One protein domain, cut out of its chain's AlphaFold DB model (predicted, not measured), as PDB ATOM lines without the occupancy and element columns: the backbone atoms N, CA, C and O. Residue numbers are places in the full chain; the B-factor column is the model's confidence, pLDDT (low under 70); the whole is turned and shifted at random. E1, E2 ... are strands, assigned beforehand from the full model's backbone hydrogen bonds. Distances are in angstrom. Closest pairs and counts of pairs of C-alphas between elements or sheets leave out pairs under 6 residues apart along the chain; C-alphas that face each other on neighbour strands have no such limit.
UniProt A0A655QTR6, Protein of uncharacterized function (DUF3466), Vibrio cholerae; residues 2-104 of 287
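What this domain is: This is residues 2 to 104 of the 287 residues of the protein "Protein of uncharacterized function (DUF3466)" of Vibrio cholerae (UniProt A0A655QTR6). Two twisted antiparallel sheets follow one another along an elongated body, one of E1 to E4 and one of E5 to E7; they meet where E5 packs on E2 and E3, near the bend of E2 at residue 14. The 103 printed residues hold no named helix and seven named strands, E1 to E7 along the chain, in the sheet orders E1 E2 E3 E4 and E5 E6 E7. The class is all strand, with under half of the residues, 47, in named strands. The whole is compact, with a radius of gyration of the C-alphas of 14.5 A, and spans 48 by 29 by 19 A.

How they stand to each other: Begin with E1, residues 3 to 7, E2, residues 10 to 17, E3, residues 27 to 33, and E4, residues 45 to 49, a meander, each strand the antiparallel neighbour of the one before. Within hydrogen-bond range you find N 5 and O 12, 2.9 A, N 13 and O 31, 2.8 A, and N 30 and O 48, 2.9 A. E5, residues 63 to 71, E6, residues 77 to 83, and E7, residues 95 to 100, form a second meander, with N 67 and O 80, 2.9 A, and N 79 and O 98, 2.9 A, within that range. The closest C-alphas of E3 and E5 are those of Ala 28 and Val 67, 4.0 A apart. E7 is apart from E1, E2, E3 and E4.

Where its parts are: Find C-alpha 3 at (340.062, 375.992, 468.401), where E1 begins; E7 ends at C-alpha 100, (335.941, 388.930, 468.954). First to last C-alpha, E5 measures 21.6 A, E2 19.8 A, E6 19.6 A and E3 19.1 A.

The domain as a whole: The two C-alphas farthest apart, Ser 37 and Gly 91, are 48.9 A apart. The printed part has no cut; the links E3 to E4, E4 to E5 and E6 to E7 are long. Residues 19 and 21 have pLDDT under 70.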
ATOM      1  N   ARG A   2     340.542 375.995 464.251       96.38
ATOM      2  CA  ARG A   2     341.780 376.240 465.005       96.38
ATOM      3  C   ARG A   2     341.601 375.926 466.482       96.38
ATOM      4  O   ARG A   2     342.484 375.296 467.041       96.38
ATOM      5  N   ASP A   3     340.446 376.286 467.028       97.81
ATOM      6  CA  ASP A   3     340.062 375.992 468.401       97.81
ATOM      7  C   ASP A   3     338.533 375.841 468.516       97.81
ATOM      8  O   ASP A   3     337.810 376.161 467.559       97.81
ATOM      9  N   VAL A   4     338.047 375.290 469.632       97.19
ATOM     10  CA  VAL A   4     336.636 374.978 469.875       97.19
ATOM     11  C   VAL A   4     336.263 375.085 471.352       97.19
ATOM     12  O   VAL A   4     336.971 374.598 472.227       97.19
ATOM     13  N   VAL A   5     335.076 375.628 471.615       97.44
ATOM     14  CA  VAL A   5     334.482 375.703 472.949       97.44
ATOM     15  C   VAL A   5     333.030 375.227 472.935       97.44
ATOM     16  O   VAL A   5     332.277 375.493 471.996       97.44
ATOM     17  N   GLU A   6     332.635 374.506 473.983       96.88
ATOM     18  CA  GLU A   6     331.241 374.149 474.258       96.88
ATOM     19  C   GLU A   6     330.650 375.137 475.263       96.88
ATOM     20  O   GLU A   6     331.289 375.477 476.261       96.88
ATOM     21  N   ASN A   7     329.443 375.624 474.987       96.06
ATOM     22  CA  ASN A   7     328.717 376.495 475.898       96.06
ATOM     23  C   ASN A   7     327.209 376.247 475.773       96.06
ATOM     24  O   ASN A   7     326.616 376.464 474.715       96.06
ATOM     25  N   GLY A   8     326.584 375.780 476.854       94.00
ATOM     26  CA  GLY A   8     325.130 375.623 476.924       94.00
ATOM     27  C   GLY A   8     324.559 374.601 475.934       94.00
ATOM     28  O   GLY A   8     323.444 374.779 475.452       94.00
ATOM     29  N   GLY A   9     325.313 373.551 475.599       95.12
ATOM     30  CA  GLY A   9     324.924 372.529 474.628       95.12
ATOM     31  C   GLY A   9     325.191 372.907 473.169       95.12
ATOM     32  O   GLY A   9     324.919 372.086 472.287       95.12
ATOM     33  N   LYS A  10     325.746 374.098 472.913       96.81
ATOM     34  CA  LYS A  10     326.227 374.561 471.604       96.81
ATOM     35  C   LYS A  10     327.736 374.388 471.485       96.81
ATOM     36  O   LYS A  10     328.443 374.441 472.487       96.81
ATOM     37  N   LEU A  11     328.237 374.230 470.260       97.38
ATOM     38  CA  LEU A  11     329.675 374.301 469.977       97.38
ATOM     39  C   LEU A  11     329.990 375.533 469.143       97.38
ATOM     40  O   LEU A  11     329.340 375.784 468.129       97.38
ATOM     41  N   TYR A  12     331.040 376.239 469.539       98.06
ATOM     42  CA  TYR A  12     331.631 377.337 468.792       98.06
ATOM     43  C   TYR A  12     333.059 376.951 468.438       98.06
ATOM     44  O   TYR A  12     333.918 376.854 469.309       98.06
ATOM     45  N   ALA A  13     333.321 376.711 467.158       97.62
ATOM     46  CA  ALA A  13     334.667 376.531 466.644       97.62
ATOM     47  C   ALA A  13     335.106 377.782 465.889       97.62
ATOM     48  O   ALA A  13     334.305 378.466 465.257       97.62
ATOM     49  N   VAL A  14     336.396 378.082 465.915       98.38
ATOM     50  CA  VAL A  14     336.950 379.276 465.269       98.38
ATOM     51  C   VAL A  14     338.006 378.897 464.240       98.38
ATOM     52  O   VAL A  14     338.522 377.778 464.236       98.38
ATOM     53  N   GLY A  15     338.299 379.775 463.286       98.00
ATOM     54  CA  GLY A  15     339.306 379.501 462.267       98.00
ATOM     55  C   GLY A  15     339.241 380.455 461.090       98.00
ATOM     56  O   GLY A  15     339.151 381.674 461.242       98.00
ATOM     57  N   TYR A  16     339.310 379.872 459.900       96.25
ATOM     58  CA  TYR A  16     339.095 380.561 458.641       96.25
ATOM     59  C   TYR A  16     338.236 379.700 457.715       96.25
ATOM     60  O   TYR A  16     338.222 378.472 457.840       96.25
ATOM     61  N   SER A  17     337.561 380.345 456.773       94.31
ATOM     62  CA  SER A  17     336.860 379.716 455.657       94.31
ATOM     63  C   SER A  17     337.082 380.521 454.373       94.31
ATOM     64  O   SER A  17     337.643 381.617 454.405       94.31
ATOM     65  N   SER A  18     336.659 379.971 453.237       89.06
ATOM     66  CA  SER A  18     336.625 380.661 451.945       89.06
ATOM     67  C   SER A  18     335.207 381.148 451.625       89.06
ATOM     68  O   SER A  18     334.669 380.813 450.576       89.06
ATOM     69  N   TYR A  19     334.583 381.859 452.572       68.56
ATOM     70  CA  TYR A  19     333.164 382.253 452.547       68.56
ATOM     71  C   TYR A  19     332.745 383.026 451.279       68.56
ATOM     72  O   TYR A  19     331.610 382.903 450.829       68.56
ATOM     73  N   ASP A  20     333.657 383.806 450.692       71.38
ATOM     74  CA  ASP A  20     333.443 384.516 449.426       71.38
ATOM     75  C   ASP A  20     333.356 383.520 448.253       71.38
ATOM     76  O   ASP A  20     334.364 382.937 447.856       71.38
ATOM     77  N   THR A  21     332.160 383.340 447.689       67.44
ATOM     78  CA  THR A  21     331.892 382.393 446.592       67.44
ATOM     79  C   THR A  21     332.502 382.801 445.254       67.44
ATOM     80  O   THR A  21     332.641 381.955 444.373       67.44
ATOM     81  N   ASP A  22     332.872 384.070 445.084       76.62
ATOM     82  CA  ASP A  22     333.424 384.569 443.826       76.62
ATOM     83  C   ASP A  22     334.951 384.471 443.842       76.62
ATOM     84  O   ASP A  22     335.573 383.991 442.892       76.62
ATOM     85  N   ASN A  23     335.578 384.891 444.943       80.00
ATOM     86  CA  ASN A  23     337.033 384.998 445.032       80.00
ATOM     87  C   ASN A  23     337.701 383.939 445.917       80.00
ATOM     88  O   ASN A  23     338.921 383.785 445.847       80.00
ATOM     89  N   HIS A  24     336.942 383.242 446.767       84.44
ATOM     90  CA  HIS A  24     337.435 382.205 447.680       84.44
ATOM     91  C   HIS A  24     338.590 382.664 448.591       84.44
ATOM     92  O   HIS A  24     339.487 381.886 448.927       84.44
ATOM     93  N   TYR A  25     338.590 383.937 449.007       89.38
ATOM     94  CA  TYR A  25     339.621 384.466 449.900       89.38
ATOM     95  C   TYR A  25     339.589 383.784 451.273       89.38
ATOM     96  O   TYR A  25     338.521 383.501 451.811       89.38
ATOM     97  N   MET A  26     340.763 383.596 451.883       93.06
ATOM     98  CA  MET A  26     340.875 383.085 453.250       93.06
ATOM     99  C   MET A  26     340.446 384.152 454.267       93.06
ATOM    100  O   MET A  26     341.167 385.130 454.484       93.06
ATOM    101  N   GLN A  27     339.300 383.935 454.909       94.12
ATOM    102  CA  GLN A  27     338.681 384.882 455.834       94.12
ATOM    103  C   GLN A  27     338.448 384.259 457.206       94.12
ATOM    104  O   GLN A  27     338.019 383.112 457.311       94.12
ATOM    105  N   ALA A  28     338.692 385.034 458.261       97.31
ATOM    106  CA  ALA A  28     338.369 384.690 459.636       97.31
ATOM    107  C   ALA A  28     336.888 384.299 459.756       97.31
ATOM    108  O   ALA A  28     336.004 384.969 459.214       97.31
ATOM    109  N   SER A  29     336.612 383.187 460.431       97.38
ATOM    110  CA  SER A  29     335.252 382.658 460.547       97.38
ATOM    111  C   SER A  29     335.014 381.972 461.884       97.38
ATOM    112  O   SER A  29     335.928 381.375 462.460       97.38
ATOM    113  N   VAL A  30     333.761 382.037 462.326       97.94
ATOM    114  CA  VAL A  30     333.203 381.279 463.446       97.94
ATOM    115  C   VAL A  30     332.264 380.217 462.880       97.94
ATOM    116  O   VAL A  30     331.467 380.497 461.987       97.94
ATOM    117  N   PHE A  31     332.359 378.999 463.392       97.06
ATOM    118  CA  PHE A  31     331.500 377.870 463.065       97.06
ATOM    119  C   PHE A  31     330.670 377.545 464.303       97.06
ATOM    120  O   PHE A  31     331.227 377.241 465.354       97.06
ATOM    121  N   GLU A  32     329.353 377.612 464.186       97.12
ATOM    122  CA  GLU A  32     328.423 377.331 465.274       97.12
ATOM    123  C   GLU A  32     327.641 376.054 464.977       97.12
ATOM    124  O   GLU A  32     327.122 375.882 463.875       97.12
ATOM    125  N   LEU A  33     327.539 375.183 465.976       96.94
ATOM    126  CA  LEU A  33     326.607 374.065 466.005       96.94
ATOM    127  C   LEU A  33     325.590 374.315 467.119       96.94
ATOM    128  O   LEU A  33     325.949 374.340 468.298       96.94
ATOM    129  N   ASP A  34     324.315 374.430 466.748       91.38
ATOM    130  CA  ASP A  34     323.225 374.768 467.676       91.38
ATOM    131  C   ASP A  34     322.938 373.702 468.742       91.38
ATOM    132  O   ASP A  34     322.308 373.989 469.758       91.38
ATOM    133  N   ASN A  35     323.348 372.456 468.503       93.94
ATOM    134  CA  ASN A  35     323.183 371.368 469.455       93.94
ATOM    135  C   ASN A  35     324.266 370.308 469.235       93.94
ATOM    136  O   ASN A  35     324.340 369.705 468.164       93.94
ATOM    137  N   THR A  36     325.065 370.041 470.265       93.69
ATOM    138  CA  THR A  36     326.140 369.029 470.278       93.69
ATOM    139  C   THR A  36     325.696 367.630 469.841       93.69
ATOM    140  O   THR A  36     326.488 366.903 469.243       93.69
ATOM    141  N   SER A  37     324.431 367.255 470.056       94.38
ATOM    142  CA  SER A  37     323.885 365.972 469.584       94.38
ATOM    143  C   SER A  37     323.780 365.865 468.056       94.38
ATOM    144  O   SER A  37     323.723 364.761 467.520       94.38
ATOM    145  N   ASN A  38     323.825 366.993 467.339       93.81
ATOM    146  CA  ASN A  38     323.719 367.064 465.882       93.81
ATOM    147  C   ASN A  38     325.078 367.174 465.177       93.81
ATOM    148  O   ASN A  38     325.130 367.588 464.022       93.81
ATOM    149  N   PHE A  39     326.182 366.805 465.832       90.12
ATOM    150  CA  PHE A  39     327.537 366.982 465.292       90.12
ATOM    151  C   PHE A  39     327.714 366.439 463.861       90.12
ATOM    152  O   PHE A  39     328.328 367.093 463.019       90.12
ATOM    153  N   SER A  40     327.135 365.269 463.566       91.81
ATOM    154  CA  SER A  40     327.201 364.619 462.247       91.81
ATOM    155  C   SER A  40     326.225 365.185 461.205       91.81
ATOM    156  O   SER A  40     326.290 364.792 460.041       91.81
ATOM    157  N   ASN A  41     325.315 366.083 461.588       93.00
ATOM    158  CA  ASN A  41     324.371 366.713 460.673       93.00
ATOM    159  C   ASN A  41     324.959 368.016 460.119       93.00
ATOM    160  O   ASN A  41     324.940 369.051 460.782       93.00
ATOM    161  N   ALA A  42     325.437 367.979 458.874       88.62
ATOM    162  CA  ALA A  42     326.026 369.143 458.212       88.62
ATOM    163  C   ALA A  42     325.091 370.369 458.186       88.62
ATOM    164  O   ALA A  42     325.566 371.493 458.310       88.62
ATOM    165  N   ALA A  43     323.772 370.170 458.085       91.62
ATOM    166  CA  ALA A  43     322.796 371.261 458.050       91.62
ATOM    167  C   ALA A  43     322.618 371.977 459.402       91.62
ATOM    168  O   ALA A  43     321.998 373.034 459.455       91.62
ATOM    169  N   SER A  44     323.133 371.407 460.495       94.19
ATOM    170  CA  SER A  44     323.110 372.028 461.825       94.19
ATOM    171  C   SER A  44     324.294 372.963 462.076       94.19
ATOM    172  O   SER A  44     324.333 373.618 463.116       94.19
ATOM    173  N   TRP A  45     325.252 373.027 461.147       94.62
ATOM    174  CA  TRP A  45     326.402 373.914 461.237       94.62
ATOM    175  C   TRP A  45     326.144 375.225 460.499       94.62
ATOM    176  O   TRP A  45     325.824 375.235 459.311       94.62
ATOM    177  N   THR A  46     326.377 376.338 461.185       94.81
ATOM    178  CA  THR A  46     326.368 377.679 460.600       94.81
ATOM    179  C   THR A  46     327.787 378.229 460.569       94.81
ATOM    180  O   THR A  46     328.498 378.175 461.566       94.81
ATOM    181  N   THR A  47     328.211 378.786 459.433       94.69
ATOM    182  CA  THR A  47     329.485 379.515 459.329       94.69
ATOM    183  C   THR A  47     329.207 381.010 459.254       94.69
ATOM    184  O   THR A  47     328.440 381.455 458.403       94.69
ATOM    185  N   LYS A  48     329.850 381.784 460.126       95.25
ATOM    186  CA  LYS A  48     329.757 383.243 460.209       95.25
ATOM    187  C   LYS A  48     331.118 383.849 459.869       95.25
ATOM    188  O   LYS A  48     332.112 383.539 460.529       95.25
ATOM    189  N   ALA A  49     331.178 384.706 458.853       94.19
ATOM    190  CA  ALA A  49     332.367 385.512 458.587       94.19
ATOM    191  C   ALA A  49     332.551 386.570 459.689       94.19
ATOM    192  O   ALA A  49     331.573 387.059 460.255       94.19
ATOM    193  N   VAL A  50     333.802 386.912 460.001       97.25
ATOM    194  CA  VAL A  50     334.113 387.930 461.011       97.25
ATOM    195  C   VAL A  50     334.146 389.308 460.359       97.25
ATOM    196  O   VAL A  50     335.049 389.614 459.578       97.25
ATOM    197  N   SER A  51     333.177 390.141 460.731       96.75
ATOM    198  CA  SER A  51     333.025 391.509 460.242       96.75
ATOM    199  C   SER A  51     334.252 392.362 460.568       96.75
ATOM    200  O   SER A  51     334.753 392.349 461.695       96.75
ATOM    201  N   GLY A  52     334.753 393.099 459.579       95.94
ATOM    202  CA  GLY A  52     335.928 393.967 459.675       95.94
ATOM    203  C   GLY A  52     337.273 393.263 459.450       95.94
ATOM    204  O   GLY A  52     338.288 393.942 459.280       95.94
ATOM    205  N   ALA A  53     337.312 391.928 459.422       96.19
ATOM    206  CA  ALA A  53     338.521 391.147 459.149       96.19
ATOM    207  C   ALA A  53     338.558 390.571 457.724       96.19
ATOM    208  O   ALA A  53     339.480 389.826 457.383       96.19
ATOM    209  N   GLU A  54     337.583 390.885 456.875       93.81
ATOM    210  CA  GLU A  54     337.474 390.339 455.526       93.81
ATOM    211  C   GLU A  54     338.607 390.822 454.620       93.81
ATOM    212  O   GLU A  54     339.195 391.894 454.802       93.81
ATOM    213  N   SER A  55     338.894 390.040 453.579       92.44
ATOM    214  CA  SER A  55     339.866 390.444 452.563       92.44
ATOM    215  C   SER A  55     339.429 391.685 451.796       92.44
ATOM    216  O   SER A  55     340.271 392.527 451.480       92.44
ATOM    217  N   ARG A  56     338.124 391.819 451.521       90.81
ATOM    218  CA  ARG A  56     337.546 392.994 450.873       90.81
ATOM    219  C   ARG A  56     336.530 393.678 451.770       90.81
ATOM    220  O   ARG A  56     335.597 393.034 452.227       90.81
ATOM    221  N   ILE A  57     336.687 394.985 451.957       89.50
ATOM    222  CA  ILE A  57     335.781 395.817 452.756       89.50
ATOM    223  C   ILE A  57     335.448 397.046 451.916       89.50
ATOM    224  O   ILE A  57     336.351 397.730 451.441       89.50
ATOM    225  N   GLY A  58     334.159 397.299 451.671       85.50
ATOM    226  CA  GLY A  58     333.729 398.429 450.836       85.50
ATOM    227  C   GLY A  58     334.273 398.397 449.398       85.50
ATOM    228  O   GLY A  58     334.474 399.445 448.799       85.50
ATOM    229  N   GLY A  59     334.559 397.207 448.853       84.50
ATOM    230  CA  GLY A  59     335.137 397.011 447.515       84.50
ATOM    231  C   GLY A  59     336.672 397.019 447.464       84.50
ATOM    232  O   GLY A  59     337.256 396.446 446.538       84.50
ATOM    233  N   ASP A  60     337.331 397.571 448.482       88.50
ATOM    234  CA  ASP A  60     338.787 397.619 448.584       88.50
ATOM    235  C   ASP A  60     339.378 396.311 449.106       88.50
ATOM    236  O   ASP A  60     338.872 395.734 450.061       88.50
ATOM    237  N   TYR A  61     340.499 395.870 448.528       90.56
ATOM    238  CA  TYR A  61     341.280 394.744 449.046       90.56
ATOM    239  C   TYR A  61     342.162 395.205 450.212       90.56
ATOM    240  O   TYR A  61     343.213 395.812 450.003       90.56
ATOM    241  N   ILE A  62     341.701 394.957 451.438       92.94
ATOM    242  CA  ILE A  62     342.295 395.451 452.685       92.94
ATOM    243  C   ILE A  62     343.240 394.418 453.304       92.94
ATOM    244  O   ILE A  62     344.379 394.747 453.660       92.94
ATOM    245  N   HIS A  63     342.783 393.170 453.417       94.62
ATOM    246  CA  HIS A  63     343.530 392.082 454.041       94.62
ATOM    247  C   HIS A  63     343.866 391.000 453.016       94.62
ATOM    248  O   HIS A  63     343.015 390.547 452.255       94.62
ATOM    249  N   SER A  64     345.115 390.544 453.024       94.31
ATOM    250  CA  SER A  64     345.512 389.394 452.204       94.31
ATOM    251  C   SER A  64     344.906 388.089 452.711       94.31
ATOM    252  O   SER A  64     344.512 387.239 451.916       94.31
ATOM    253  N   ASN A  65     344.766 387.969 454.030       94.94
ATOM    254  CA  ASN A  65     344.065 386.884 454.692       94.94
ATOM    255  C   ASN A  65     343.711 387.258 456.135       94.94
ATOM    256  O   ASN A  65     344.332 388.150 456.719       94.94
ATOM    257  N   SER A  66     342.794 386.511 456.740       97.25
ATOM    258  CA  SER A  66     342.519 386.583 458.177       97.25
ATOM    259  C   SER A  66     342.169 385.221 458.765       97.25
ATOM    260  O   SER A  66     341.808 384.286 458.050       97.25
ATOM    261  N   VAL A  67     342.360 385.085 460.078       97.81
ATOM    262  CA  VAL A  67     342.113 383.848 460.823       97.81
ATOM    263  C   VAL A  67     341.819 384.161 462.288       97.81
ATOM    264  O   VAL A  67     342.469 385.018 462.883       97.81
ATOM    265  N   VAL A  68     340.870 383.437 462.873       98.62
ATOM    266  CA  VAL A  68     340.689 383.350 464.328       98.62
ATOM    267  C   VAL A  68     341.444 382.118 464.821       98.62
ATOM    268  O   VAL A  68     341.344 381.052 464.210       98.62
ATOM    269  N   THR A  69     342.258 382.263 465.857       98.25
ATOM    270  CA  THR A  69     343.212 381.235 466.287       98.25
ATOM    271  C   THR A  69     342.823 380.543 467.580       98.25
ATOM    272  O   THR A  69     343.203 379.391 467.730       98.25
ATOM    273  N   ASP A  70     342.091 381.217 468.465       98.56
ATOM    274  CA  ASP A  70     341.832 380.733 469.824       98.56
ATOM    275  C   ASP A  70     340.497 381.273 470.357       98.56
ATOM    276  O   ASP A  70     340.106 382.380 469.966       98.56
ATOM    277  N   VAL A  71     339.791 380.520 471.205       98.69
ATOM    278  CA  VAL A  71     338.519 380.923 471.828       98.69
ATOM    279  C   VAL A  71     338.397 380.389 473.256       98.69
ATOM    280  O   VAL A  71     338.548 379.206 473.522       98.69
ATOM    281  N   ASN A  72     338.050 381.256 474.207       98.19
ATOM    282  CA  ASN A  72     337.920 380.839 475.601       98.19
ATOM    283  C   ASN A  72     336.471 380.531 476.016       98.19
ATOM    284  O   ASN A  72     335.500 380.761 475.290       98.19
ATOM    285  N   LYS A  73     336.318 380.063 477.260       97.38
ATOM    286  CA  LYS A  73     335.020 379.723 477.870       97.38
ATOM    287  C   LYS A  73     334.013 380.879 477.947       97.38
ATOM    288  O   LYS A  73     332.823 380.626 478.121       97.38
ATOM    289  N   ASN A  74     334.477 382.125 477.838       98.06
ATOM    290  CA  ASN A  74     333.638 383.323 477.874       98.06
ATOM    291  C   ASN A  74     333.117 383.710 476.483       98.06
ATOM    292  O   ASN A  74     332.482 384.757 476.358       98.06
ATOM    293  N   LEU A  75     333.388 382.880 475.464       98.44
ATOM    294  CA  LEU A  75     333.081 383.125 474.054       98.44
ATOM    295  C   LEU A  75     333.863 384.305 473.459       98.44
ATOM    296  O   LEU A  75     333.492 384.834 472.412       98.44
ATOM    297  N   VAL A  76     334.978 384.675 474.097       98.75
ATOM    298  CA  VAL A  76     335.924 385.669 473.592       98.75
ATOM    299  C   VAL A  76     336.976 384.947 472.761       98.75
ATOM    300  O   VAL A  76     337.569 383.969 473.221       98.75
ATOM    301  N   ALA A  77     337.225 385.425 471.546       98.69
ATOM    302  CA  ALA A  77     338.180 384.816 470.633       98.69
ATOM    303  C   ALA A  77     339.270 385.784 470.178       98.69
ATOM    304  O   ALA A  77     339.055 386.989 470.048       98.69
ATOM    305  N   LEU A  78     340.443 385.232 469.895       98.75
ATOM    306  CA  LEU A  78     341.625 385.948 469.434       98.75
ATOM    307  C   LEU A  78     341.915 385.587 467.979       98.75
ATOM    308  O   LEU A  78     341.857 384.422 467.586       98.75
ATOM    309  N   GLY A  79     342.272 386.579 467.171       98.44
ATOM    310  CA  GLY A  79     342.632 386.362 465.778       98.44
ATOM    311  C   GLY A  79     343.607 387.388 465.230       98.44
ATOM    312  O   GLY A  79     344.106 388.273 465.931       98.44
ATOM    313  N   SER A  80     343.903 387.253 463.941       98.06
ATOM    314  CA  SER A  80     344.718 388.218 463.214       98.06
ATOM    315  C   SER A  80     344.304 388.365 461.753       98.06
ATOM    316  O   SER A  80     343.836 387.414 461.119       98.06
ATOM    317  N   ALA A  81     344.488 389.568 461.211       97.44
ATOM    318  CA  ALA A  81     344.288 389.876 459.801       97.44
ATOM    319  C   ALA A  81     345.571 390.465 459.201       97.44
ATOM    320  O   ALA A  81     346.107 391.468 459.679       97.44
ATOM    321  N   LYS A  82     346.084 389.842 458.139       95.94
ATOM    322  CA  LYS A  82     347.287 390.283 457.430       95.94
ATOM    323  C   LYS A  82     346.924 391.414 456.482       95.94
ATOM    324  O   LYS A  82     346.230 391.179 455.492       95.94
ATOM    325  N   ARG A  83     347.441 392.622 456.719       94.31
ATOM    326  CA  ARG A  83     347.323 393.739 455.765       94.31
ATOM    327  C   ARG A  83     347.843 393.321 454.393       94.31
ATOM    328  O   ARG A  83     348.905 392.707 454.291       94.31
ATOM    329  N   ALA A  84     347.103 393.656 453.341       91.56
ATOM    330  CA  ALA A  84     347.579 393.446 451.983       91.56
ATOM    331  C   ALA A  84     348.868 394.253 451.746       91.56
ATOM    332  O   ALA A  84     348.976 395.402 452.182       91.56
ATOM    333  N   GLY A  85     349.834 393.678 451.024       87.38
ATOM    334  CA  GLY A  85     351.098 394.359 450.707       87.38
ATOM    335  C   GLY A  85     350.909 395.670 449.933       87.38
ATOM    336  O   GLY A  85     351.694 396.598 450.090       87.38
ATOM    337  N   SER A  86     349.825 395.777 449.159       87.06
ATOM    338  CA  SER A  86     349.412 396.989 448.440       87.06
ATOM    339  C   SER A  86     348.714 398.036 449.318       87.06
ATOM    340  O   SER A  86     348.504 399.166 448.876       87.06
ATOM    341  N   ARG A  87     348.348 397.687 450.557       88.12
ATOM    342  CA  ARG A  87     347.673 398.561 451.529       88.12
ATOM    343  C   ARG A  87     348.410 398.549 452.881       88.12
ATOM    344  O   ARG A  87     347.784 398.240 453.906       88.12
ATOM    345  N   PRO A  88     349.719 398.864 452.917       87.50
ATOM    346  CA  PRO A  88     350.460 398.900 454.169       87.50
ATOM    347  C   PRO A  88     349.888 399.979 455.089       87.50
ATOM    348  O   PRO A  88     349.408 401.018 454.639       87.50
ATOM    349  N   GLU A  89     349.973 399.743 456.389       86.00
ATOM    350  CA  GLU A  89     349.605 400.706 457.418       86.00
ATOM    351  C   GLU A  89     350.878 401.118 458.150       86.00
ATOM    352  O   GLU A  89     351.657 400.266 458.577       86.00
ATOM    353  N   ASN A  90     351.145 402.424 458.210       86.25
ATOM    354  CA  ASN A  90     352.410 402.962 458.721       86.25
ATOM    355  C   ASN A  90     353.656 402.270 458.114       86.25
ATOM    356  O   ASN A  90     354.610 401.911 458.800       86.25
ATOM    357  N   GLY A  91     353.613 402.001 456.803       82.12
ATOM    358  CA  GLY A  91     354.734 401.405 456.075       82.12
ATOM    359  C   GLY A  91     354.996 399.917 456.342       82.12
ATOM    360  O   GLY A  91     356.035 399.419 455.901       82.12
ATOM    361  N   ALA A  92     354.080 399.211 457.013       85.81
ATOM    362  CA  ALA A  92     354.154 397.768 457.224       85.81
ATOM    363  C   ALA A  92     352.864 397.057 456.793       85.81
ATOM    364  O   ALA A  92     351.747 397.532 457.009       85.81
ATOM    365  N   ALA A  93     353.017 395.875 456.203       90.62
ATOM    366  CA  ALA A  93     351.914 394.964 455.919       90.62
ATOM    367  C   ALA A  93     351.774 393.963 457.081       90.62
ATOM    368  O   ALA A  93     351.984 392.761 456.917       90.62
ATOM    369  N   GLY A  94     351.519 394.469 458.289       91.75
ATOM    370  CA  GLY A  94     351.497 393.670 459.517       91.75
ATOM    371  C   GLY A  94     350.315 392.695 459.606       91.75
ATOM    372  O   GLY A  94     349.269 392.900 458.991       91.75
ATOM    373  N   ASN A  95     350.483 391.632 460.395       96.06
ATOM    374  CA  ASN A  95     349.363 390.853 460.931       96.06
ATOM    375  C   ASN A  95     348.778 391.634 462.105       96.06
ATOM    376  O   ASN A  95     349.397 391.692 463.164       96.06
ATOM    377  N   ARG A  96     347.625 392.266 461.923       96.62
ATOM    378  CA  ARG A  96     346.977 393.029 462.988       96.62
ATOM    379  C   ARG A  96     346.168 392.084 463.857       96.62
ATOM    380  O   ARG A  96     345.349 391.337 463.326       96.62
ATOM    381  N   LEU A  97     346.413 392.110 465.161       98.38
ATOM    382  CA  LEU A  97     345.682 391.290 466.122       98.38
ATOM    383  C   LEU A  97     344.308 391.902 466.392       98.38
ATOM    384  O   LEU A  97     344.184 393.125 466.480       98.38
ATOM    385  N   PHE A  98     343.295 391.057 466.529       98.69
ATOM    386  CA  PHE A  98     341.946 391.470 466.894       98.69
ATOM    387  C   PHE A  98     341.322 390.499 467.890       98.69
ATOM    388  O   PHE A  98     341.715 389.334 467.967       98.69
ATOM    389  N   VAL A  99     340.319 390.991 468.608       98.75
ATOM    390  CA  VAL A  99     339.480 390.221 469.524       98.75
ATOM    391  C   VAL A  99     338.048 390.207 469.004       98.75
ATOM    392  O   VAL A  99     337.545 391.223 468.529       98.75
ATOM    393  N   ILE A 100     337.392 389.058 469.090       98.81
ATOM    394  CA  ILE A 100     335.941 388.930 468.954       98.81
ATOM    395  C   ILE A 100     335.409 388.790 470.374       98.81
ATOM    396  O   ILE A 100     335.752 387.834 471.059       98.81
ATOM    397  N   GLU A 101     334.618 389.754 470.830       98.50
ATOM    398  CA  GLU A 101     334.151 389.789 472.226       98.50
ATOM    399  C   GLU A 101     333.052 388.766 472.517       98.50
ATOM    400  O   GLU A 101     332.870 388.377 473.667       98.50
ATOM    401  N   ASP A 102     332.342 388.331 471.477       98.19
ATOM    402  CA  ASP A 102     331.321 387.294 471.551       98.19
ATOM    403  C   ASP A 102     331.216 386.559 470.207       98.19
ATOM    404  O   ASP A 102     330.736 387.104 469.208       98.19
ATOM    405  N   VAL A 103     331.677 385.308 470.168       98.25
ATOM    406  CA  VAL A 103     331.564 384.455 468.976       98.25
ATOM    407  C   VAL A 103     330.134 383.969 468.714       98.25
ATOM    408  O   VAL A 103     329.836 383.548 467.595       98.25
ATOM    409  N   SER A 104     329.232 384.042 469.698       97.31
ATOM    410  CA  SER A 104     327.830 383.644 469.531       97.31
ATOM    411  C   SER A 104     326.975 384.696 468.831       97.31
ATOM    412  O   SER A 104     325.919 384.361 468.282       97.31
TER     413      SER A 104